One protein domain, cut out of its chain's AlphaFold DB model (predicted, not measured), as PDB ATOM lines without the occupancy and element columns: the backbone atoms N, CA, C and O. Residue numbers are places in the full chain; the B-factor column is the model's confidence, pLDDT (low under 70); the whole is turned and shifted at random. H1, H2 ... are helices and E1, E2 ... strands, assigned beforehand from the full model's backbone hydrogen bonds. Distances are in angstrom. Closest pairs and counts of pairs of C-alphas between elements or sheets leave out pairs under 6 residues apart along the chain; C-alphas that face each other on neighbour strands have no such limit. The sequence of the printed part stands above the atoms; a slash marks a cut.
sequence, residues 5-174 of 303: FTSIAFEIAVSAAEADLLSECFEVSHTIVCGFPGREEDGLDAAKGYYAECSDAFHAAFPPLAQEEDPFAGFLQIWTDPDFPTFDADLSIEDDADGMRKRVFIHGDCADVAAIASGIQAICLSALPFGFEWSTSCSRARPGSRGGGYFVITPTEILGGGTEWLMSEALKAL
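Overview. This is residues 5 to 174 of the 303 residues of an uncharacterized protein of Sphingomonas haloaromaticamans (UniProt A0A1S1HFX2). A twisted wall of six antiparallel strands has helices H1 and H5 packed over one face, with no named helix over the other. The small helices H2, H3 and H4, off the sheet, gather round H1; at the opposite end of the domain residues 167 to 174, of which 167 to 173 belong to H6, stick out. The printed part has 170 residues, with six named helices and six named strands in the order E1 H1 H2 H3 H4 E2 E3 H5 E4 E5 E6 H6; the sheet's order is E2 E3 E1 E4 E5 E6 and the class is mixed. The whole is compact, with a radius of gyration of the C-alphas of 17.6 A and spans of 53 by 44 by 31 A.

Arrangement. Start at E1, residues 5 to 14, whose pairing is staggered. Its residues 5 to 8 pair with E4, residues 130 to 138, where N 7 and O 135 are 2.8 A apart, within hydrogen-bond range; its residues 8 to 14 pair with E3, residues 102 to 108, with N 12 and O 104 at 2.9 A. E3 forms a hairpin with edge strand E2, residues 90 to 95, with N 92 and O 105 at 2.9 A. E4, E5, residues 147 to 153, and E6, residues 158 to 162, form a meander, each strand the antiparallel neighbour of the one before; look for N 153 and O 130 at 2.7 A, and N 152 and O 159 at 2.8 A. H1, residues 16 to 34, lies over E2 and E3 at a height of 10.5 A over the sheet. H5, residues 113 to 123, is on the same face, giving two layers, helices on one face of a sheet. E3, H5 and E4 make a split strand-helix-strand unit, two strands running the same way with E1 between them; its crossover is right-handed. H1, with residues 18 to 22 alone, touches H5 at a steep tilt of 46 degrees, opposite ways; the closest C-alphas, of Glu 18 and Ile 123, are 6.0 A apart. H1, with residues 21 to 25 alone, touches H3, residues 56 to 61, about perpendicular at 81 degrees; the closest C-alphas, of Leu 21 and Phe 58, are 6.5 A apart. H2, residues 43 to 53, and H4, residues 73 to 76, are each near H1. H6, residues 163 to 173, stands at the sheet's level, its height 3.3 A. Every O i to N i+4 pair is within hydrogen-bond range in H1, H3, H5 and H6, and 6 of 7 are in H2; H4 is too short for such a pair.

Along the chain. Find C-alpha 5 at (-3.440, 5.758, 31.393); from there E1 runs 27.4 A. H1 begins at C-alpha 16, (2.521, 21.080, 57.530), and runs 27.2 A. Farther on, E4 runs 27.7 A and E5 20.2 A, and H6 ends at C-alpha 173, (-0.014, 29.500, 14.858).

Size, cuts and confidence. The two C-alphas farthest apart, of Gly 38 and Leu 174, are 57.6 A apart. The printed part has no cut; the links H3 to H4 and H4 to E2 are long. The mean pLDDT of the printed part is 91.5, and residues 37 to 42 and 173 to 174 are under 70.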
ATOM      1  N   PHE A   5      -4.011   5.386  30.106       92.88
ATOM      2  CA  PHE A   5      -3.440   5.758  31.393       92.88
ATOM      3  C   PHE A   5      -2.997   7.214  31.330       92.88
ATOM      4  O   PHE A   5      -2.384   7.614  30.332       92.88
ATOM      5  N   THR A   6      -3.292   7.972  32.381       95.50
ATOM      6  CA  THR A   6      -2.791   9.330  32.603       95.50
ATOM      7  C   THR A   6      -1.898   9.281  33.827       95.50
ATOM      8  O   THR A   6      -2.381   9.156  34.951       95.50
ATOM      9  N   SER A   7      -0.592   9.341  33.594       96.88
ATOM     10  CA  SER A   7       0.401   9.114  34.632       96.88
ATOM     11  C   SER A   7       1.031  10.413  35.117       96.88
ATOM     12  O   SER A   7       1.465  11.240  34.306       96.88
ATOM     13  N   ILE A   8       1.142  10.547  36.436       97.88
ATOM     14  CA  ILE A   8       1.862  11.620  37.131       97.88
ATOM     15  C   ILE A   8       2.834  11.038  38.151       97.88
ATOM     16  O   ILE A   8       2.612   9.955  38.689       97.88
ATOM     17  N   ALA A   9       3.906  11.776  38.421       97.94
ATOM     18  CA  ALA A   9       4.808  11.528  39.539       97.94
ATOM     19  C   ALA A   9       5.604  12.807  39.812       97.94
ATOM     20  O   ALA A   9       6.498  13.159  39.041       97.94
ATOM     21  N   PHE A  10       5.277  13.518  40.884       98.25
ATOM     22  CA  PHE A  10       5.993  14.731  41.268       98.25
ATOM     23  C   PHE A  10       5.953  14.946  42.777       98.25
ATOM     24  O   PHE A  10       5.087  14.427  43.478       98.25
ATOM     25  N   GLU A  11       6.909  15.728  43.264       97.19
ATOM     26  CA  GLU A  11       7.011  16.104  44.667       97.19
ATOM     27  C   GLU A  11       6.781  17.610  44.820       97.19
ATOM     28  O   GLU A  11       7.285  18.407  44.025       97.19
ATOM     29  N   ILE A  12       6.024  17.998  45.845       96.19
ATOM     30  CA  ILE A  12       5.774  19.392  46.211       96.19
ATOM     31  C   ILE A  12       6.129  19.620  47.683       96.19
ATOM     32  O   ILE A  12       5.739  18.853  48.563       96.19
ATOM     33  N   ALA A  13       6.895  20.678  47.954       96.00
ATOM     34  CA  ALA A  13       7.272  21.066  49.309       96.00
ATOM     35  C   ALA A  13       6.307  22.134  49.841       96.00
ATOM     36  O   ALA A  13       6.290  23.255  49.333       96.00
ATOM     37  N   VAL A  14       5.541  21.798  50.877       96.44
ATOM     38  CA  VAL A  14       4.476  22.640  51.450       96.44
ATOM     39  C   VAL A  14       4.639  22.795  52.963       96.44
ATOM     40  O   VAL A  14       5.480  22.146  53.593       96.44
ATOM     41  N   SER A  15       3.852  23.672  53.580       95.88
ATOM     42  CA  SER A  15       3.751  23.726  55.040       95.88
ATOM     43  C   SER A  15       3.027  22.492  55.596       95.88
ATOM     44  O   SER A  15       2.288  21.817  54.885       95.88
ATOM     45  N   ALA A  16       3.208  22.203  56.889       94.38
ATOM     46  CA  ALA A  16       2.521  21.080  57.530       94.38
ATOM     47  C   ALA A  16       0.987  21.198  57.445       94.38
ATOM     48  O   ALA A  16       0.329  20.222  57.117       94.38
ATOM     49  N   ALA A  17       0.440  22.402  57.645       95.50
ATOM     50  CA  ALA A  17      -1.003  22.637  57.572       95.50
ATOM     51  C   ALA A  17      -1.576  22.386  56.166       95.50
ATOM     52  O   ALA A  17      -2.671  21.850  56.031       95.50
ATOM     53  N   GLU A  18      -0.835  22.748  55.117       97.44
ATOM     54  CA  GLU A  18      -1.251  22.483  53.735       97.44
ATOM     55  C   GLU A  18      -1.146  20.995  53.388       97.44
ATOM     56  O   GLU A  18      -1.982  20.494  52.645       97.44
ATOM     57  N   ALA A  19      -0.150  20.279  53.924       97.19
ATOM     58  CA  ALA A  19      -0.032  18.832  53.742       97.19
ATOM     59  C   ALA A  19      -1.193  18.076  54.410       97.19
ATOM     60  O   ALA A  19      -1.761  17.175  53.794       97.19
ATOM     61  N   ASP A  20      -1.570  18.473  55.630       97.00
ATOM     62  CA  ASP A  20      -2.708  17.894  56.354       97.00
ATOM     63  C   ASP A  20      -4.025  18.153  55.601       97.00
ATOM     64  O   ASP A  20      -4.793  17.220  55.367       97.00
ATOM     65  N   LEU A  21      -4.248  19.391  55.138       98.19
ATOM     66  CA  LEU A  21      -5.434  19.745  54.350       98.19
ATOM     67  C   LEU A  21      -5.479  18.997  53.008       98.19
ATOM     68  O   LEU A  21      -6.537  18.536  52.594       98.19
ATOM     69  N   LEU A  22      -4.341  18.834  52.331       97.62
ATOM     70  CA  LEU A  22      -4.287  18.083  51.078       97.62
ATOM     71  C   LEU A  22      -4.633  16.601  51.292       97.62
ATOM     72  O   LEU A  22      -5.377  16.038  50.492       97.62
ATOM     73  N   SER A  23      -4.152  15.987  52.379       97.62
ATOM     74  CA  SER A  23      -4.525  14.616  52.757       97.62
ATOM     75  C   SER A  23      -6.026  14.498  53.028       97.62
ATOM     76  O   SER A  23      -6.674  13.596  52.501       97.62
ATOM     77  N   GLU A  24      -6.594  15.439  53.787       98.12
ATOM     78  CA  GLU A  24      -8.034  15.492  54.059       98.12
ATOM     79  C   GLU A  24      -8.847  15.609  52.763       98.12
ATOM     80  O   GLU A  24      -9.823  14.888  52.583       98.12
ATOM     81  N   CYS A  25      -8.430  16.446  51.808       97.94
ATOM     82  CA  CYS A  25      -9.119  16.569  50.523       97.94
ATOM     83  C   CYS A  25      -9.162  15.250  49.732       97.94
ATOM     84  O   CYS A  25     -10.195  14.958  49.131       97.94
ATOM     85  N   PHE A  26      -8.091  14.445  49.744       96.88
ATOM     86  CA  PHE A  26      -8.083  13.120  49.103       96.88
ATOM     87  C   PHE A  26      -9.038  12.138  49.805       96.88
ATOM     88  O   PHE A  26      -9.738  11.363  49.149       96.88
ATOM     89  N   GLU A  27      -9.108  12.178  51.136       95.75
ATOM     90  CA  GLU A  27     -10.021  11.335  51.918       95.75
ATOM     91  C   GLU A  27     -11.490  11.732  51.717       95.75
ATOM     92  O   GLU A  27     -12.353  10.868  51.524       95.75
ATOM     93  N   VAL A  28     -11.776  13.036  51.706       96.06
ATOM     94  CA  VAL A  28     -13.115  13.581  51.462       96.06
ATOM     95  C   VAL A  28     -13.581  13.222  50.054       96.06
ATOM     96  O   VAL A  28     -14.689  12.704  49.901       96.06
ATOM     97  N   SER A  29     -12.743  13.420  49.030       95.50
ATOM     98  CA  SER A  29     -13.090  13.081  47.644       95.50
ATOM     99  C   SER A  29     -13.389  11.584  47.494       95.50
ATOM    100  O   SER A  29     -14.406  11.198  46.916       95.50
ATOM    101  N   HIS A  30     -12.564  10.726  48.106       92.94
ATOM    102  CA  HIS A  30     -12.794   9.281  48.130       92.94
ATOM    103  C   HIS A  30     -14.114   8.912  48.823       92.94
ATOM    104  O   HIS A  30     -14.878   8.089  48.317       92.94
ATOM    105  N   THR A  31     -14.416   9.548  49.957       92.75
ATOM    106  CA  THR A  31     -15.645   9.296  50.723       92.75
ATOM    107  C   THR A  31     -16.896   9.712  49.950       92.75
ATOM    108  O   THR A  31     -17.887   8.981  49.967       92.75
ATOM    109  N   ILE A  32     -16.858  10.837  49.229       91.25
ATOM    110  CA  ILE A  32     -17.970  11.279  48.373       91.25
ATOM    111  C   ILE A  32     -18.267  10.219  47.301       91.25
ATOM    112  O   ILE A  32     -19.419   9.821  47.138       91.25
ATOM    113  N   VAL A  33     -17.233   9.707  46.623       89.31
ATOM    114  CA  VAL A  33     -17.381   8.711  45.545       89.31
ATOM    115  C   VAL A  33     -17.832   7.344  46.071       89.31
ATOM    116  O   VAL A  33     -18.700   6.704  45.476       89.31
ATOM    117  N   CYS A  34     -17.263   6.869  47.180       87.94
ATOM    118  CA  CYS A  34     -17.631   5.577  47.770       87.94
ATOM    119  C   CYS A  34     -18.959   5.613  48.543       87.94
ATOM    120  O   CYS A  34     -19.529   4.557  48.831       87.94
ATOM    121  N   GLY A  35     -19.459   6.810  48.843       84.56
ATOM    122  CA  GLY A  35     -20.630   7.042  49.668       84.56
ATOM    123  C   GLY A  35     -20.288   7.147  51.156       84.56
ATOM    124  O   GLY A  35     -19.388   6.490  51.681       84.56
ATOM    125  N   PHE A  36     -21.061   7.974  51.858       79.00
ATOM    126  CA  PHE A  36     -20.864   8.226  53.283       79.00
ATOM    127  C   PHE A  36     -21.196   6.977  54.127       79.00
ATOM    128  O   PHE A  36     -22.255   6.368  53.919       79.00
ATOM    129  N   PRO A  37     -20.348   6.596  55.104       63.59
ATOM    130  CA  PRO A  37     -20.559   5.410  55.930       63.59
ATOM    131  C   PRO A  37     -21.935   5.391  56.619       63.59
ATOM    132  O   PRO A  37     -22.331   6.355  57.271       63.59
ATOM    133  N   GLY A  38     -22.646   4.256  56.522       61.41
ATOM    134  CA  GLY A  38     -23.867   3.982  57.298       61.41
ATOM    135  C   GLY A  38     -25.210   4.284  56.619       61.41
ATOM    136  O   GLY A  38     -26.161   4.622  57.324       61.41
ATOM    137  N   ARG A  39     -25.334   4.181  55.285       51.94
ATOM    138  CA  ARG A  39     -26.533   4.657  54.568       51.94
ATOM    139  C   ARG A  39     -27.145   3.707  53.555       51.94
ATOM    140  O   ARG A  39     -26.524   3.384  52.551       51.94
ATOM    141  N   GLU A  40     -28.423   3.411  53.770       50.22
ATOM    142  CA  GLU A  40     -29.327   2.955  52.712       50.22
ATOM    143  C   GLU A  40     -30.379   4.011  52.298       50.22
ATOM    144  O   GLU A  40     -30.922   3.837  51.218       50.22
ATOM    145  N   GLU A  41     -30.630   5.134  53.008       51.75
ATOM    146  CA  GLU A  41     -31.777   6.007  52.624       51.75
ATOM    147  C   GLU A  41     -31.666   7.560  52.713       51.75
ATOM    148  O   GLU A  41     -32.529   8.210  52.139       51.75
ATOM    149  N   ASP A  42     -30.622   8.206  53.272       59.41
ATOM    150  CA  ASP A  42     -30.665   9.681  53.528       59.41
ATOM    151  C   ASP A  42     -29.541  10.559  52.914       59.41
ATOM    152  O   ASP A  42     -29.183  11.576  53.493       59.41
ATOM    153  N   GLY A  43     -28.960  10.230  51.754       73.88
ATOM    154  CA  GLY A  43     -27.777  10.861  51.101       73.88
ATOM    155  C   GLY A  43     -27.332  12.311  51.444       73.88
ATOM    156  O   GLY A  43     -26.140  12.531  51.646       73.88
ATOM    157  N   LEU A  44     -28.227  13.284  51.643       82.62
ATOM    158  CA  LEU A  44     -27.871  14.674  51.976       82.62
ATOM    159  C   LEU A  44     -27.490  14.923  53.456       82.62
ATOM    160  O   LEU A  44     -26.559  15.672  53.738       82.62
ATOM    161  N   ASP A  45     -28.149  14.289  54.430       84.94
ATOM    162  CA  ASP A  45     -27.972  14.676  55.849       84.94
ATOM    163  C   ASP A  45     -26.629  14.257  56.482       84.94
ATOM    164  O   ASP A  45     -26.102  14.948  57.343       84.94
ATOM    165  N   ALA A  46     -26.016  13.168  56.031       85.81
ATOM    166  CA  ALA A  46     -24.682  12.721  56.420       85.81
ATOM    167  C   ALA A  46     -23.621  13.263  55.477       85.81
ATOM    168  O   ALA A  46     -22.476  13.281  55.890       85.81
ATOM    169  N   ALA A  47     -23.975  13.784  54.295       88.56
ATOM    170  CA  ALA A  47     -23.073  14.710  53.620       88.56
ATOM    171  C   ALA A  47     -22.899  15.957  54.504       88.56
ATOM    172  O   ALA A  47     -21.779  16.351  54.796       88.56
ATOM    173  N   LYS A  48     -23.996  16.509  55.050       90.50
ATOM    174  CA  LYS A  48     -23.947  17.612  56.031       90.50
ATOM    175  C   LYS A  48     -23.245  17.228  57.332       90.50
ATOM    176  O   LYS A  48     -22.458  18.018  57.841       90.50
ATOM    177  N   GLY A  49     -23.520  16.035  57.860       91.19
ATOM    178  CA  GLY A  49     -22.857  15.511  59.055       91.19
ATOM    179  C   GLY A  49     -21.350  15.350  58.860       91.19
ATOM    180  O   GLY A  49     -20.585  15.877  59.655       91.19
ATOM    181  N   TYR A  50     -20.935  14.704  57.769       92.88
ATOM    182  CA  TYR A  50     -19.525  14.505  57.438       92.88
ATOM    183  C   TYR A  50     -18.821  15.830  57.137       92.88
ATOM    184  O   TYR A  50     -17.746  16.079  57.668       92.88
ATOM    185  N   TYR A  51     -19.459  16.738  56.387       94.62
ATOM    186  CA  TYR A  51     -18.930  18.088  56.177       94.62
ATOM    187  C   TYR A  51     -18.687  18.809  57.504       94.62
ATOM    188  O   TYR A  51     -17.653  19.440  57.668       94.62
ATOM    189  N   ALA A  52     -19.603  18.708  58.471       94.56
ATOM    190  CA  ALA A  52     -19.433  19.336  59.780       94.56
ATOM    191  C   ALA A  52     -18.266  18.750  60.603       94.56
ATOM    192  O   ALA A  52     -17.805  19.411  61.530       94.56
ATOM    193  N   GLU A  53     -17.809  17.536  60.282       95.56
ATOM    194  CA  GLU A  53     -16.652  16.880  60.904       95.56
ATOM    195  C   GLU A  53     -15.320  17.221  60.216       95.56
ATOM    196  O   GLU A  53     -14.268  16.996  60.819       95.56
ATOM    197  N   CYS A  54     -15.348  17.781  58.998       97.25
ATOM    198  CA  CYS A  54     -14.151  18.286  58.324       97.25
ATOM    199  C   CYS A  54     -13.470  19.396  59.140       97.25
ATOM    200  O   CYS A  54     -14.087  20.076  59.967       97.25
ATOM    201  N   SER A  55     -12.179  19.588  58.896       98.06
ATOM    202  CA  SER A  55     -11.357  20.546  59.619       98.06
ATOM    203  C   SER A  55     -11.755  22.001  59.347       98.06
ATOM    204  O   SER A  55     -12.268  22.354  58.283       98.06
ATOM    205  N   ASP A  56     -11.405  22.888  60.284       98.06
ATOM    206  CA  ASP A  56     -11.553  24.339  60.100       98.06
ATOM    207  C   ASP A  56     -10.809  24.835  58.844       98.06
ATOM    208  O   ASP A  56     -11.245  25.783  58.186       98.06
ATOM    209  N   ALA A  57      -9.679  24.200  58.503       97.44
ATOM    210  CA  ALA A  57      -8.903  24.531  57.312       97.44
ATOM    211  C   ALA A  57      -9.667  24.164  56.032       97.44
ATOM    212  O   ALA A  57      -9.693  24.959  55.091       97.44
ATOM    213  N   PHE A  58     -10.346  23.013  56.024       98.31
ATOM    214  CA  PHE A  58     -11.212  22.599  54.926       98.31
ATOM    215  C   PHE A  58     -12.394  23.553  54.752       98.31
ATOM    216  O   PHE A  58     -12.630  24.033  53.645       98.31
ATOM    217  N   HIS A  59     -13.096  23.916  55.832       97.69
ATOM    218  CA  HIS A  59     -14.207  24.881  55.761       97.69
ATOM    219  C   HIS A  59     -13.761  26.262  55.280       97.69
ATOM    220  O   HIS A  59     -14.499  26.934  54.560       97.69
ATOM    221  N   ALA A  60     -12.563  26.698  55.674       97.06
ATOM    222  CA  ALA A  60     -12.001  27.971  55.242       97.06
ATOM    223  C   ALA A  60     -11.622  27.970  53.754       97.06
ATOM    224  O   ALA A  60     -11.844  28.974  53.075       97.06
ATOM    225  N   ALA A  61     -11.060  26.868  53.251       96.31
ATOM    226  CA  ALA A  61     -10.690  26.724  51.845       96.31
ATOM    227  C   ALA A  61     -11.915  26.510  50.938       96.31
ATOM    228  O   ALA A  61     -11.972  27.060  49.837       96.31
ATOM    229  N   PHE A  62     -12.913  25.762  51.417       97.00
ATOM    230  CA  PHE A  62     -14.082  25.333  50.648       97.00
ATOM    231  C   PHE A  62     -15.390  25.627  51.400       97.00
ATOM    232  O   PHE A  62     -16.072  24.707  51.874       97.00
ATOM    233  N   PRO A  63     -15.772  26.910  51.530       95.75
ATOM    234  CA  PRO A  63     -17.022  27.278  52.180       95.75
ATOM    235  C   PRO A  63     -18.236  26.796  51.361       95.75
ATOM    236  O   PRO A  63     -18.167  26.756  50.127       95.75
ATOM    237  N   PRO A  64     -19.379  26.492  52.006       93.44
ATOM    238  CA  PRO A  64     -20.585  26.090  51.293       93.44
ATOM    239  C   PRO A  64     -21.104  27.218  50.398       93.44
ATOM    240  O   PRO A  64     -21.022  28.403  50.741       93.44
ATOM    241  N   LEU A  65     -21.699  26.854  49.265       93.62
ATOM    242  CA  LEU A  65     -22.319  27.813  48.356       93.62
ATOM    243  C   LEU A  65     -23.762  28.067  48.795       93.62
ATOM    244  O   LEU A  65     -24.548  27.138  48.924       93.62
ATOM    245  N   ALA A  66     -24.131  29.333  49.007       89.19
ATOM    246  CA  ALA A  66     -25.430  29.702  49.582       89.19
ATOM    247  C   ALA A  66     -26.649  29.234  48.760       89.19
ATOM    248  O   ALA A  66     -27.755  29.151  49.292       89.19
ATOM    249  N   GLN A  67     -26.452  28.988  47.466       89.19
ATOM    250  CA  GLN A  67     -27.472  28.546  46.521       89.19
ATOM    251  C   GLN A  67     -27.540  27.024  46.331       89.19
ATOM    252  O   GLN A  67     -28.437  26.565  45.630       89.19
ATOM    253  N   GLU A  68     -26.623  26.264  46.929       90.62
ATOM    254  CA  GLU A  68     -26.541  24.810  46.780       90.62
ATOM    255  C   GLU A  68     -26.963  24.109  48.073       90.62
ATOM    256  O   GLU A  68     -26.653  24.558  49.178       90.62
ATOM    257  N   GLU A  69     -27.687  22.994  47.945       88.81
ATOM    258  CA  GLU A  69     -28.060  22.175  49.105       88.81
ATOM    259  C   GLU A  69     -26.917  21.259  49.561       88.81
ATOM    260  O   GLU A  69     -26.845  20.920  50.748       88.81
ATOM    261  N   ASP A  70     -26.039  20.871  48.630       90.12
ATOM    262  CA  ASP A  70     -24.863  20.053  48.907       90.12
ATOM    263  C   ASP A  70     -23.787  20.892  49.623       90.12
ATOM    264  O   ASP A  70     -23.272  21.860  49.051       90.12
ATOM    265  N   PRO A  71     -23.410  20.539  50.868       93.25
ATOM    266  CA  PRO A  71     -22.378  21.265  51.602       93.25
ATOM    267  C   PRO A  71     -20.997  21.212  50.928       93.25
ATOM    268  O   PRO A  71     -20.197  22.126  51.130       93.25
ATOM    269  N   PHE A  72     -20.717  20.199  50.099       95.31
ATOM    270  CA  PHE A  72     -19.452  20.061  49.375       95.31
ATOM    271  C   PHE A  72     -19.419  20.825  48.053       95.31
ATOM    272  O   PHE A  72     -18.372  20.853  47.411       95.31
ATOM    273  N   ALA A  73     -20.494  21.509  47.652       94.25
ATOM    274  CA  ALA A  73     -20.555  22.174  46.350       94.25
ATOM    275  C   ALA A  73     -19.400  23.163  46.092       94.25
ATOM    276  O   ALA A  73     -18.974  23.321  44.952       94.25
ATOM    277  N   GLY A  74     -18.859  23.808  47.134       95.00
ATOM    278  CA  GLY A  74     -17.663  24.653  47.018       95.00
ATOM    279  C   GLY A  74     -16.387  23.857  46.719       95.00
ATOM    280  O   GLY A  74     -15.589  24.263  45.880       95.00
ATOM    281  N   PHE A  75     -16.223  22.695  47.355       97.12
ATOM    282  CA  PHE A  75     -15.109  21.771  47.129       97.12
ATOM    283  C   PHE A  75     -15.182  21.118  45.741       97.12
ATOM    284  O   PHE A  75     -14.173  21.022  45.044       97.12
ATOM    285  N   LEU A  76     -16.386  20.754  45.293       96.06
ATOM    286  CA  LEU A  76     -16.618  20.119  43.992       96.06
ATOM    287  C   LEU A  76     -16.227  21.005  42.795       96.06
ATOM    288  O   LEU A  76     -16.008  20.478  41.709       96.06
ATOM    289  N   GLN A  77     -16.053  22.320  42.984       94.75
ATOM    290  CA  GLN A  77     -15.548  23.222  41.936       94.75
ATOM    291  C   GLN A  77     -14.106  22.925  41.495       94.75
ATOM    292  O   GLN A  77     -13.675  23.435  40.462       94.75
ATOM    293  N   ILE A  78     -13.352  22.118  42.253       96.44
ATOM    294  CA  ILE A  78     -12.021  21.642  41.847       96.44
ATOM    295  C   ILE A  78     -12.102  20.812  40.555       96.44
ATOM    296  O   ILE A  78     -11.203  20.904  39.712       96.44
ATOM    297  N   TRP A  79     -13.173  20.036  40.380       95.75
ATOM    298  CA  TRP A  79     -13.352  19.131  39.249       95.75
ATOM    299  C   TRP A  79     -14.133  19.777  38.109       95.75
ATOM    300  O   TRP A  79     -15.031  20.592  38.306       95.75
ATOM    301  N   THR A  80     -13.816  19.360  36.881       88.00
ATOM    302  CA  THR A  80     -14.632  19.717  35.707       88.00
ATOM    303  C   THR A  80     -15.924  18.893  35.650       88.00
ATOM    304  O   THR A  80     -16.933  19.381  35.144       88.00
ATOM    305  N   ASP A  81     -15.890  17.664  36.174       89.88
ATOM    306  CA  ASP A  81     -17.051  16.790  36.353       89.88
ATOM    307  C   ASP A  81     -17.308  16.579  37.859       89.88
ATOM    308  O   ASP A  81     -16.646  15.746  38.485       89.88
ATOM    309  N   PRO A  82     -18.220  17.355  38.470       88.75
ATOM    310  CA  PRO A  82     -18.484  17.278  39.905       88.75
ATOM    311  C   PRO A  82     -19.236  16.004  40.321       88.75
ATOM    312  O   PRO A  82     -19.301  15.726  41.516       88.75
ATOM    313  N   ASP A  83     -19.777  15.221  39.379       87.31
ATOM    314  CA  ASP A  83     -20.497  13.978  39.690       87.31
ATOM    315  C   ASP A  83     -19.535  12.827  40.050       87.31
ATOM    316  O   ASP A  83     -19.934  11.859  40.704       87.31
ATOM    317  N   PHE A  84     -18.259  12.933  39.658       88.81
ATOM    318  CA  PHE A  84     -17.212  11.939  39.927       88.81
ATOM    319  C   PHE A  84     -15.923  12.596  40.457       88.81
ATOM    320  O   PHE A  84     -14.887  12.560  39.788       88.81
ATOM    321  N   PRO A  85     -15.949  13.188  41.667       92.81
ATOM    322  CA  PRO A  85     -14.837  13.964  42.204       92.81
ATOM    323  C   PRO A  85     -13.737  13.045  42.752       92.81
ATOM    324  O   PRO A  85     -13.654  12.791  43.951       92.81
ATOM    325  N   THR A  86     -12.887  12.514  41.876       93.25
ATOM    326  CA  THR A  86     -11.707  11.718  42.247       93.25
ATOM    327  C   THR A  86     -10.439  12.351  41.691       93.25
ATOM    328  O   THR A  86     -10.423  12.859  40.573       93.25
ATOM    329  N   PHE A  87      -9.358  12.347  42.471       95.38
ATOM    330  CA  PHE A  87      -8.037  12.716  41.954       95.38
ATOM    331  C   PHE A  87      -7.388  11.566  41.167       95.38
ATOM    332  O   PHE A  87      -6.479  11.817  40.379       95.38
ATOM    333  N   ASP A  88      -7.833  10.319  41.383       94.69
ATOM    334  CA  ASP A  88      -7.272   9.085  40.803       94.69
ATOM    335  C   ASP A  88      -5.734   9.002  40.891       94.69
ATOM    336  O   ASP A  88      -5.034   8.513  39.996       94.69
ATOM    337  N   ALA A  89      -5.213   9.490  42.014       96.62
ATOM    338  CA  ALA A  89      -3.806   9.497  42.367       96.62
ATOM    339  C   ALA A  89      -3.627   9.093  43.833       96.62
ATOM    340  O   ALA A  89      -4.525   9.253  44.660       96.62
ATOM    341  N   ASP A  90      -2.436   8.603  44.141       96.38
ATOM    342  CA  ASP A  90      -1.958   8.337  45.483       96.38
ATOM    343  C   ASP A  90      -1.120   9.514  45.987       96.38
ATOM    344  O   ASP A  90      -0.493  10.252  45.215       96.38
ATOM    345  N   LEU A  91      -1.081   9.655  47.309       96.19
ATOM    346  CA  LEU A  91      -0.334  10.688  48.003       96.19
ATOM    347  C   LEU A  91       0.463  10.072  49.154       96.19
ATOM    348  O   LEU A  91      -0.043   9.260  49.928       96.19
ATOM    349  N   SER A  92       1.721  10.487  49.286       96.81
ATOM    350  CA  SER A  92       2.581  10.152  50.422       96.81
ATOM    351  C   SER A  92       3.272  11.402  50.954       96.81
ATOM    352  O   SER A  92       3.628  12.295  50.187       96.81
ATOM    353  N   ILE A  93       3.423  11.488  52.277       96.44
ATOM    354  CA  ILE A  93       3.956  12.671  52.961       96.44
ATOM    355  C   ILE A  93       5.201  12.277  53.747       96.44
ATOM    356  O   ILE A  93       5.163  11.380  54.590       96.44
ATOM    357  N   GLU A  94       6.285  13.005  53.518       94.62
ATOM    358  CA  GLU A  94       7.534  12.896  54.259       94.62
ATOM    359  C   GLU A  94       7.941  14.244  54.867       94.62
ATOM    360  O   GLU A  94       7.516  15.317  54.431       94.62
ATOM    361  N   ASP A  95       8.803  14.198  55.883       91.06
ATOM    362  CA  ASP A  95       9.469  15.396  56.387       91.06
ATOM    363  C   ASP A  95      10.535  15.885  55.400       91.06
ATOM    364  O   ASP A  95      11.333  15.101  54.866       91.06
ATOM    365  N   ASP A  96      10.579  17.201  55.183       82.69
ATOM    366  CA  ASP A  96      11.651  17.795  54.394       82.69
ATOM    367  C   ASP A  96      12.999  17.753  55.143       82.69
ATOM    368  O   ASP A  96      13.036  17.654  56.370       82.69
ATOM    369  N   ALA A  97      14.122  17.842  54.423       76.12
ATOM    370  CA  ALA A  97      15.475  17.756  54.986       76.12
ATOM    371  C   ALA A  97      15.724  18.785  56.105       76.12
ATOM    372  O   ALA A  97      16.454  18.506  57.058       76.12
ATOM    373  N   ASP A  98      15.064  19.941  56.012       73.75
ATOM    374  CA  ASP A  98      15.175  21.048  56.961       73.75
ATOM    375  C   ASP A  98      14.174  20.941  58.132       73.75
ATOM    376  O   ASP A  98      14.218  21.749  59.060       73.75
ATOM    377  N   GLY A  99      13.233  19.986  58.088       74.31
ATOM    378  CA  GLY A  99      12.179  19.764  59.092       74.31
ATOM    379  C   GLY A  99      11.108  20.862  59.184       74.31
ATOM    380  O   GLY A  99      10.200  20.770  60.005       74.31
ATOM    381  N   MET A 100      11.209  21.910  58.361       77.38
ATOM    382  CA  MET A 100      10.305  23.071  58.371       77.38
ATOM    383  C   MET A 100       9.142  22.949  57.376       77.38
ATOM    384  O   MET A 100       8.181  23.715  57.450       77.38
ATOM    385  N   ARG A 101       9.242  22.018  56.425       91.31
ATOM    386  CA  ARG A 101       8.265  21.754  55.364       91.31
ATOM    387  C   ARG A 101       7.986  20.258  55.274       91.31
ATOM    388  O   ARG A 101       8.748  19.445  55.798       91.31
ATOM    389  N   LYS A 102       6.894  19.911  54.609       95.56
ATOM    390  CA  LYS A 102       6.545  18.543  54.234       95.56
ATOM    391  C   LYS A 102       6.787  18.367  52.744       95.56
ATOM    392  O   LYS A 102       6.416  19.245  51.966       95.56
ATOM    393  N   ARG A 103       7.394  17.249  52.357       96.19
ATOM    394  CA  ARG A 103       7.471  16.815  50.962       96.19
ATOM    395  C   ARG A 103       6.296  15.892  50.695       96.19
ATOM    396  O   ARG A 103       6.164  14.857  51.343       96.19
ATOM    397  N   VAL A 104       5.429  16.297  49.783       97.31
ATOM    398  CA  VAL A 104       4.271  15.514  49.366       97.31
ATOM    399  C   VAL A 104       4.570  14.945  47.991       97.31
ATOM    400  O   VAL A 104       4.757  15.704  47.040       97.31
ATOM    401  N   PHE A 105       4.622  13.624  47.882       97.94
ATOM    402  CA  PHE A 105       4.792  12.920  46.619       97.94
ATOM    403  C   PHE A 105       3.432  12.433  46.120       97.94
ATOM    404  O   PHE A 105       2.785  11.617  46.781       97.94
ATOM    405  N   ILE A 106       3.011  12.955  44.965       98.25
ATOM    406  CA  ILE A 106       1.739  12.637  44.309       98.25
ATOM    407  C   ILE A 106       2.041  11.849  43.037       98.25
ATOM    408  O   ILE A 106       2.825  12.296  42.190       98.25
ATOM    409  N   HIS A 107       1.427  10.678  42.896       97.94
ATOM    410  CA  HIS A 107       1.648   9.802  41.748       97.94
ATOM    411  C   HIS A 107       0.411   8.970  41.399       97.94
ATOM    412  O   HIS A 107      -0.448   8.737  42.234       97.94
ATOM    413  N   GLY A 108       0.321   8.472  40.172       96.31
ATOM    414  CA  GLY A 108      -0.794   7.623  39.741       96.31
ATOM    415  C   GLY A 108      -0.746   7.362  38.244       96.31
ATOM    416  O   GLY A 108       0.019   8.027  37.552       96.31
ATOM    417  N   ASP A 109      -1.552   6.414  37.759       94.00
ATOM    418  CA  ASP A 109      -1.653   6.033  36.335       94.00
ATOM    419  C   ASP A 109      -3.040   6.309  35.720       94.00
ATOM    420  O   ASP A 109      -3.266   6.043  34.536       94.00
ATOM    421  N   CYS A 110      -3.968   6.874  36.496       93.69
ATOM    422  CA  CYS A 110      -5.309   7.269  36.051       93.69
ATOM    423  C   CYS A 110      -5.669   8.701  36.477       93.69
ATOM    424  O   CYS A 110      -6.839   9.053  36.479       93.69
ATOM    425  N   ALA A 111      -4.674   9.516  36.828       95.25
ATOM    426  CA  ALA A 111      -4.883  10.753  37.568       95.25
ATOM    427  C   ALA A 111      -5.714  11.800  36.810       95.25
ATOM    428  O   ALA A 111      -5.480  12.058  35.620       95.25
ATOM    429  N   ASP A 112      -6.605  12.485  37.532       95.88
ATOM    430  CA  ASP A 112      -7.252  13.710  37.061       95.88
ATOM    431  C   ASP A 112      -6.301  14.898  37.259       95.88
ATOM    432  O   ASP A 112      -6.258  15.574  38.288       95.88
ATOM    433  N   VAL A 113      -5.504  15.150  36.224       96.56
ATOM    434  CA  VAL A 113      -4.479  16.199  36.225       96.56
ATOM    435  C   VAL A 113      -5.050  17.612  36.374       96.56
ATOM    436  O   VAL A 113      -4.343  18.491  36.865       96.56
ATOM    437  N   ALA A 114      -6.299  17.853  35.962       95.88
ATOM    438  CA  ALA A 114      -6.926  19.165  36.085       95.88
ATOM    439  C   ALA A 114      -7.387  19.398  37.526       95.88
ATOM    440  O   ALA A 114      -7.068  20.437  38.107       95.88
ATOM    441  N   ALA A 115      -8.045  18.403  38.125       97.25
ATOM    442  CA  ALA A 115      -8.447  18.456  39.524       97.25
ATOM    443  C   ALA A 115      -7.235  18.601  40.453       97.25
ATOM    444  O   ALA A 115      -7.241  19.444  41.347       97.25
ATOM    445  N   ILE A 116      -6.155  17.853  40.206       97.94
ATOM    446  CA  ILE A 116      -4.913  17.964  40.988       97.94
ATOM    447  C   ILE A 116      -4.322  19.376  40.894       97.94
ATOM    448  O   ILE A 116      -3.904  19.932  41.910       97.94
ATOM    449  N   ALA A 117      -4.318  19.994  39.709       98.06
ATOM    450  CA  ALA A 117      -3.834  21.363  39.552       98.06
ATOM    451  C   ALA A 117      -4.704  22.382  40.315       98.06
ATOM    452  O   ALA A 117      -4.161  23.238  41.016       98.06
ATOM    453  N   SER A 118      -6.033  22.261  40.232       97.56
ATOM    454  CA  SER A 118      -6.984  23.090  40.989       97.56
ATOM    455  C   SER A 118      -6.842  22.904  42.502       97.56
ATOM    456  O   SER A 118      -6.824  23.884  43.245       97.56
ATOM    457  N   GLY A 119      -6.666  21.664  42.968       97.25
ATOM    458  CA  GLY A 119      -6.431  21.343  44.377       97.25
ATOM    459  C   GLY A 119      -5.138  21.969  44.898       97.25
ATOM    460  O   GLY A 119      -5.153  22.663  45.913       97.25
ATOM    461  N   ILE A 120      -4.030  21.825  44.162       98.19
ATOM    462  CA  ILE A 120      -2.756  22.482  44.498       98.19
ATOM    463  C   ILE A 120      -2.920  24.007  44.533       98.19
ATOM    464  O   ILE A 120      -2.380  24.648  45.432       98.19
ATOM    465  N   GLN A 121      -3.671  24.600  43.598       97.88
ATOM    466  CA  GLN A 121      -3.908  26.046  43.579       97.88
ATOM    467  C   GLN A 121      -4.686  26.533  44.806       97.88
ATOM    468  O   GLN A 121      -4.358  27.583  45.355       97.88
ATOM    469  N   ALA A 122      -5.708  25.788  45.228       96.94
ATOM    470  CA  ALA A 122      -6.555  26.152  46.358       96.94
ATOM    471  C   ALA A 122      -5.868  25.928  47.716       96.94
ATOM    472  O   ALA A 122      -6.114  26.678  48.659       96.94
ATOM    473  N   ILE A 123      -5.012  24.907  47.813       97.62
ATOM    474  CA  ILE A 123      -4.493  24.397  49.090       97.62
ATOM    475  C   ILE A 123      -3.030  24.789  49.303       97.62
ATOM    476  O   ILE A 123      -2.672  25.295  50.359       97.62
ATOM    477  N   CYS A 124      -2.163  24.573  48.316       97.19
ATOM    478  CA  CYS A 124      -0.706  24.594  48.485       97.19
ATOM    479  C   CYS A 124      -0.089  25.970  48.187       97.19
ATOM    480  O   CYS A 124       0.895  26.079  47.449       97.19
ATOM    481  N   LEU A 125      -0.661  27.033  48.754       96.25
ATOM    482  CA  LEU A 125      -0.293  28.423  48.468       96.25
ATOM    483  C   LEU A 125       1.193  28.730  48.713       96.25
ATOM    484  O   LEU A 125       1.783  29.519  47.975       96.25
ATOM    485  N   SER A 126       1.818  28.105  49.713       95.62
ATOM    486  CA  SER A 126       3.233  28.318  50.050       95.62
ATOM    487  C   SER A 126       4.214  27.781  49.004       95.62
ATOM    488  O   SER A 126       5.372  28.212  48.975       95.62
ATOM    489  N   ALA A 127       3.758  26.866  48.145       95.81
ATOM    490  CA  ALA A 127       4.542  26.283  47.065       95.81
ATOM    491  C   ALA A 127       4.367  27.027  45.733       95.81
ATOM    492  O   ALA A 127       5.124  26.772  44.798       95.81
ATOM    493  N   LEU A 128       3.395  27.941  45.627       97.19
ATOM    494  CA  LEU A 128       3.129  28.650  44.378       97.19
ATOM    495  C   LEU A 128       4.165  29.771  44.128       97.19
ATOM    496  O   LEU A 128       4.502  30.521  45.048       97.19
ATOM    497  N   PRO A 129       4.631  29.956  42.874       98.12
ATOM    498  CA  PRO A 129       4.256  29.196  41.684       98.12
ATOM    499  C   PRO A 129       4.893  27.799  41.644       98.12
ATOM    500  O   PRO A 129       6.077  27.640  41.931       98.12
ATOM    501  N   PHE A 130       4.113  26.808  41.213       98.06
ATOM    502  CA  PHE A 130       4.540  25.411  41.098       98.06
ATOM    503  C   PHE A 130       4.179  24.856  39.723       98.06
ATOM    504  O   PHE A 130       3.263  25.353  39.073       98.06
ATOM    505  N   GLY A 131       4.873  23.822  39.259       98.00
ATOM    506  CA  GLY A 131       4.490  23.141  38.032       98.00
ATOM    507  C   GLY A 131       4.805  21.660  38.079       98.00
ATOM    508  O   GLY A 131       5.746  21.240  38.748       98.00
ATOM    509  N   PHE A 132       4.012  20.884  37.350       98.50
ATOM    510  CA  PHE A 132       4.218  19.453  37.193       98.50
ATOM    511  C   PHE A 132       3.904  19.008  35.768       98.50
ATOM    512  O   PHE A 132       3.169  19.668  35.026       98.50
ATOM    513  N   GLU A 133       4.475  17.867  35.401       98.19
ATOM    514  CA  GLU A 133       4.285  17.218  34.111       98.19
ATOM    515  C   GLU A 133       3.437  15.958  34.274       98.19
ATOM    516  O   GLU A 133       3.410  15.322  35.330       98.19
ATOM    517  N   TRP A 134       2.759  15.583  33.199       97.88
ATOM    518  CA  TRP A 134       1.993  14.350  33.114       97.88
ATOM    519  C   TRP A 134       2.187  13.711  31.746       97.88
ATOM    520  O   TRP A 134       2.561  14.368  30.772       97.88
ATOM    521  N   SER A 135       1.922  12.415  31.659       96.88
ATOM    522  CA  SER A 135       2.033  11.661  30.413       96.88
ATOM    523  C   SER A 135       0.787  10.830  30.169       96.88
ATOM    524  O   SER A 135       0.129  10.398  31.108       96.88
ATOM    525  N   THR A 136       0.461  10.598  28.902       93.94
ATOM    526  CA  THR A 136      -0.582   9.643  28.529       93.94
ATOM    527  C   THR A 136       0.008   8.466  27.790       93.94
ATOM    528  O   THR A 136       0.868   8.605  26.911       93.94
ATOM    529  N   SER A 137      -0.471   7.280  28.142       90.81
ATOM    530  CA  SER A 137      -0.068   6.034  27.510       90.81
ATOM    531  C   SER A 137      -1.267   5.128  27.240       90.81
ATOM    532  O   SER A 137      -2.392   5.379  27.673       90.81
ATOM    533  N   CYS A 138      -1.038   4.071  26.466       91.50
ATOM    534  CA  CYS A 138      -2.061   3.087  26.150       91.50
ATOM    535  C   CYS A 138      -1.449   1.698  26.058       91.50
ATOM    536  O   CYS A 138      -0.377   1.507  25.474       91.50
ATOM    537  N   SER A 139      -2.195   0.707  26.542       91.50
ATOM    538  CA  SER A 139      -1.856  -0.721  26.445       91.50
ATOM    539  C   SER A 139      -1.662  -1.223  25.004       91.50
ATOM    540  O   SER A 139      -1.133  -2.314  24.786       91.50
ATOM    541  N   ARG A 140      -2.098  -0.458  23.990       88.19
ATOM    542  CA  ARG A 140      -1.945  -0.787  22.565       88.19
ATOM    543  C   ARG A 140      -1.492   0.428  21.764       88.19
ATOM    544  O   ARG A 140      -1.940   1.543  21.995       88.19
ATOM    545  N   ALA A 141      -0.663   0.205  20.746       86.38
ATOM    546  CA  ALA A 141      -0.272   1.264  19.821       86.38
ATOM    547  C   ALA A 141      -1.474   1.722  18.974       86.38
ATOM    548  O   ALA A 141      -1.882   1.035  18.036       86.38
ATOM    549  N   ARG A 142      -2.047   2.881  19.315       83.69
ATOM    550  CA  ARG A 142      -3.099   3.553  18.540       83.69
ATOM    551  C   ARG A 142      -2.672   4.984  18.180       83.69
ATOM    552  O   ARG A 142      -1.934   5.602  18.950       83.69
ATOM    553  N   PRO A 143      -3.114   5.540  17.044       83.88
ATOM    554  CA  PRO A 143      -2.972   6.974  16.790       83.88
ATOM    555  C   PRO A 143      -3.541   7.794  17.960       83.88
ATOM    556  O   PRO A 143      -4.572   7.417  18.511       83.88
ATOM    557  N   GLY A 144      -2.838   8.853  18.376       80.31
ATOM    558  CA  GLY A 144      -3.248   9.716  19.498       80.31
ATOM    559  C   GLY A 144      -3.136   9.093  20.897       80.31
ATOM    560  O   GLY A 144      -3.506   9.720  21.875       80.31
ATOM    561  N   SER A 145      -2.622   7.866  21.029       81.38
ATOM    562  CA  SER A 145      -2.555   7.157  22.322       81.38
ATOM    563  C   SER A 145      -1.354   7.494  23.206       81.38
ATOM    564  O   SER A 145      -1.126   6.833  24.218       81.38
ATOM    565  N   ARG A 146      -0.536   8.452  22.774       86.62
ATOM    566  CA  ARG A 146       0.652   8.926  23.479       86.62
ATOM    567  C   ARG A 146       0.642  10.437  23.472       86.62
ATOM    568  O   ARG A 146       0.320  11.041  22.450       86.62
ATOM    569  N   GLY A 147       1.082  11.005  24.573       91.50
ATOM    570  CA  GLY A 147       1.195  12.434  24.755       91.50
ATOM    571  C   GLY A 147       1.541  12.722  26.201       91.50
ATOM    572  O   GLY A 147       2.174  11.914  26.881       91.50
ATOM    573  N   GLY A 148       1.105  13.875  26.657       95.25
ATOM    574  CA  GLY A 148       1.285  14.319  28.019       95.25
ATOM    575  C   GLY A 148       0.886  15.769  28.115       95.25
ATOM    576  O   GLY A 148       0.097  16.255  27.303       95.25
ATOM    577  N   GLY A 149       1.493  16.476  29.042       96.81
ATOM    578  CA  GLY A 149       1.320  17.902  29.188       96.81
ATOM    579  C   GLY A 149       2.009  18.391  30.438       96.81
ATOM    580  O   GLY A 149       2.758  17.665  31.092       96.81
ATOM    581  N   TYR A 150       1.741  19.642  30.755       98.00
ATOM    582  CA  TYR A 150       2.189  20.247  31.991       98.00
ATOM    583  C   TYR A 150       1.140  21.234  32.480       98.00
ATOM    584  O   TYR A 150       0.363  21.769  31.681       98.00
ATOM    585  N   PHE A 151       1.180  21.513  33.775       98.19
ATOM    586  CA  PHE A 151       0.540  22.683  34.354       98.19
ATOM    587  C   PHE A 151       1.566  23.523  35.105       98.19
ATOM    588  O   PHE A 151       2.460  22.996  35.763       98.19
ATOM    589  N   VAL A 152       1.429  24.841  34.990       98.00
ATOM    590  CA  VAL A 152       2.075  25.846  35.832       98.00
ATOM    591  C   VAL A 152       0.971  26.547  36.602       98.00
ATOM    592  O   VAL A 152       0.082  27.166  36.023       98.00
ATOM    593  N   ILE A 153       1.035  26.438  37.915       98.38
ATOM    594  CA  ILE A 153       0.021  26.887  38.850       98.38
ATOM    595  C   ILE A 153       0.554  28.133  39.534       98.38
ATOM    596  O   ILE A 153       1.617  28.125  40.157       98.38
ATOM    597  N   THR A 154      -0.191  29.219  39.407       97.56
ATOM    598  CA  THR A 154       0.054  30.484  40.102       97.56
ATOM    599  C   THR A 154      -1.086  30.737  41.090       97.56
ATOM    600  O   THR A 154      -2.111  30.064  41.000       97.56
ATOM    601  N   PRO A 155      -0.982  31.721  41.999       95.88
ATOM    602  CA  PRO A 155      -2.084  32.036  42.912       95.88
ATOM    603  C   PRO A 155      -3.398  32.453  42.229       95.88
ATOM    604  O   PRO A 155      -4.431  32.480  42.884       95.88
ATOM    605  N   THR A 156      -3.369  32.826  40.944       94.94
ATOM    606  CA  THR A 156      -4.535  33.379  40.232       94.94
ATOM    607  C   THR A 156      -4.918  32.613  38.973       94.94
ATOM    608  O   THR A 156      -6.053  32.721  38.522       94.94
ATOM    609  N   GLU A 157      -3.986  31.878  38.372       95.50
ATOM    610  CA  GLU A 157      -4.173  31.220  37.079       95.50
ATOM    611  C   GLU A 157      -3.461  29.864  37.038       95.50
ATOM    612  O   GLU A 157      -2.363  29.711  37.586       95.50
ATOM    613  N   ILE A 158      -4.069  28.909  36.335       95.50
ATOM    614  CA  ILE A 158      -3.448  27.644  35.935       95.50
ATOM    615  C   ILE A 158      -3.165  27.736  34.438       95.50
ATOM    616  O   ILE A 158      -4.068  27.921  33.625       95.50
ATOM    617  N   LEU A 159      -1.891  27.632  34.083       94.56
ATOM    618  CA  LEU A 159      -1.390  27.729  32.719       94.56
ATOM    619  C   LEU A 159      -0.917  26.357  32.248       94.56
ATOM    620  O   LEU A 159      -0.372  25.584  33.029       94.56
ATOM    621  N   GLY A 160      -1.038  26.082  30.956       89.94
ATOM    622  CA  GLY A 160      -0.611  24.812  30.370       89.94
ATOM    623  C   GLY A 160      -1.790  23.943  29.954       89.94
ATOM    624  O   GLY A 160      -2.933  24.391  29.894       89.94
ATOM    625  N   GLY A 161      -1.487  22.711  29.576       92.31
ATOM    626  CA  GLY A 161      -2.449  21.789  28.995       92.31
ATOM    627  C   GLY A 161      -1.763  20.628  28.290       92.31
ATOM    628  O   GLY A 161      -0.553  20.418  28.416       92.31
ATOM    629  N   GLY A 162      -2.549  19.862  27.536       92.69
ATOM    630  CA  GLY A 162      -2.047  18.697  26.817       92.69
ATOM    631  C   GLY A 162      -1.121  19.060  25.656       92.69
ATOM    632  O   GLY A 162      -1.351  20.026  24.927       92.69
ATOM    633  N   THR A 163      -0.113  18.226  25.409       93.38
ATOM    634  CA  THR A 163       0.787  18.320  24.253       93.38
ATOM    635  C   THR A 163       0.031  18.248  22.932       93.38
ATOM    636  O   THR A 163       0.494  18.810  21.947       93.38
ATOM    637  N   GLU A 164      -1.131  17.587  22.891       89.50
ATOM    638  CA  GLU A 164      -2.017  17.606  21.722       89.50
ATOM    639  C   GLU A 164      -2.549  19.016  21.443       89.50
ATOM    640  O   GLU A 164      -2.451  19.492  20.312       89.50
ATOM    641  N   TRP A 165      -3.070  19.699  22.467       87.31
ATOM    642  CA  TRP A 165      -3.538  21.078  22.341       87.31
ATOM    643  C   TRP A 165      -2.381  22.006  21.975       87.31
ATOM    644  O   TRP A 165      -2.497  22.748  21.007       87.31
ATOM    645  N   LEU A 166      -1.234  21.893  22.653       87.00
ATOM    646  CA  LEU A 166      -0.035  22.675  22.334       87.00
ATOM    647  C   LEU A 166       0.433  22.453  20.893       87.00
ATOM    648  O   LEU A 166       0.757  23.410  20.198       87.00
ATOM    649  N   MET A 167       0.442  21.206  20.419       90.69
ATOM    650  CA  MET A 167       0.760  20.879  19.030       90.69
ATOM    651  C   MET A 167      -0.279  21.472  18.074       90.69
ATOM    652  O   MET A 167       0.096  22.022  17.045       90.69
ATOM    653  N   SER A 168      -1.570  21.383  18.396       87.25
ATOM    654  CA  SER A 168      -2.658  21.945  17.589       87.25
ATOM    655  C   SER A 168      -2.561  23.466  17.492       87.25
ATOM    656  O   SER A 168      -2.611  24.013  16.394       87.25
ATOM    657  N   GLU A 169      -2.343  24.156  18.610       84.62
ATOM    658  CA  GLU A 169      -2.123  25.600  18.634       84.62
ATOM    659  C   GLU A 169      -0.835  25.979  17.914       84.62
ATOM    660  O   GLU A 169      -0.847  26.918  17.128       84.62
ATOM    661  N   ALA A 170       0.247  25.213  18.072       82.19
ATOM    662  CA  ALA A 170       1.461  25.418  17.293       82.19
ATOM    663  C   ALA A 170       1.186  25.273  15.789       82.19
ATOM    664  O   ALA A 170       1.607  26.127  15.020       82.19
ATOM    665  N   LEU A 171       0.431  24.256  15.362       79.69
ATOM    666  CA  LEU A 171       0.042  24.049  13.963       79.69
ATOM    667  C   LEU A 171      -0.887  25.149  13.426       79.69
ATOM    668  O   LEU A 171      -0.796  25.476  12.249       79.69
ATOM    669  N   LYS A 172      -1.765  25.721  14.256       78.44
ATOM    670  CA  LYS A 172      -2.624  26.865  13.888       78.44
ATOM    671  C   LYS A 172      -1.859  28.187  13.858       78.44
ATOM    672  O   LYS A 172      -2.192  29.066  13.069       78.44
ATOM    673  N   ALA A 173      -0.884  28.336  14.753       68.81
ATOM    674  CA  ALA A 173      -0.014  29.500  14.858       68.81
ATOM    675  C   ALA A 173       1.084  29.483  13.793       68.81
ATOM    676  O   ALA A 173       1.623  30.540  13.456       68.81
ATOM    677  N   LEU A 174       1.397  28.309  13.230       67.00
ATOM    678  CA  LEU A 174       2.056  28.263  11.940       67.00
ATOM    679  C   LEU A 174       1.146  29.014  10.969       67.00
ATOM    680  O   LEU A 174      -0.028  28.660  10.833       67.00
TER     681      LEU A 174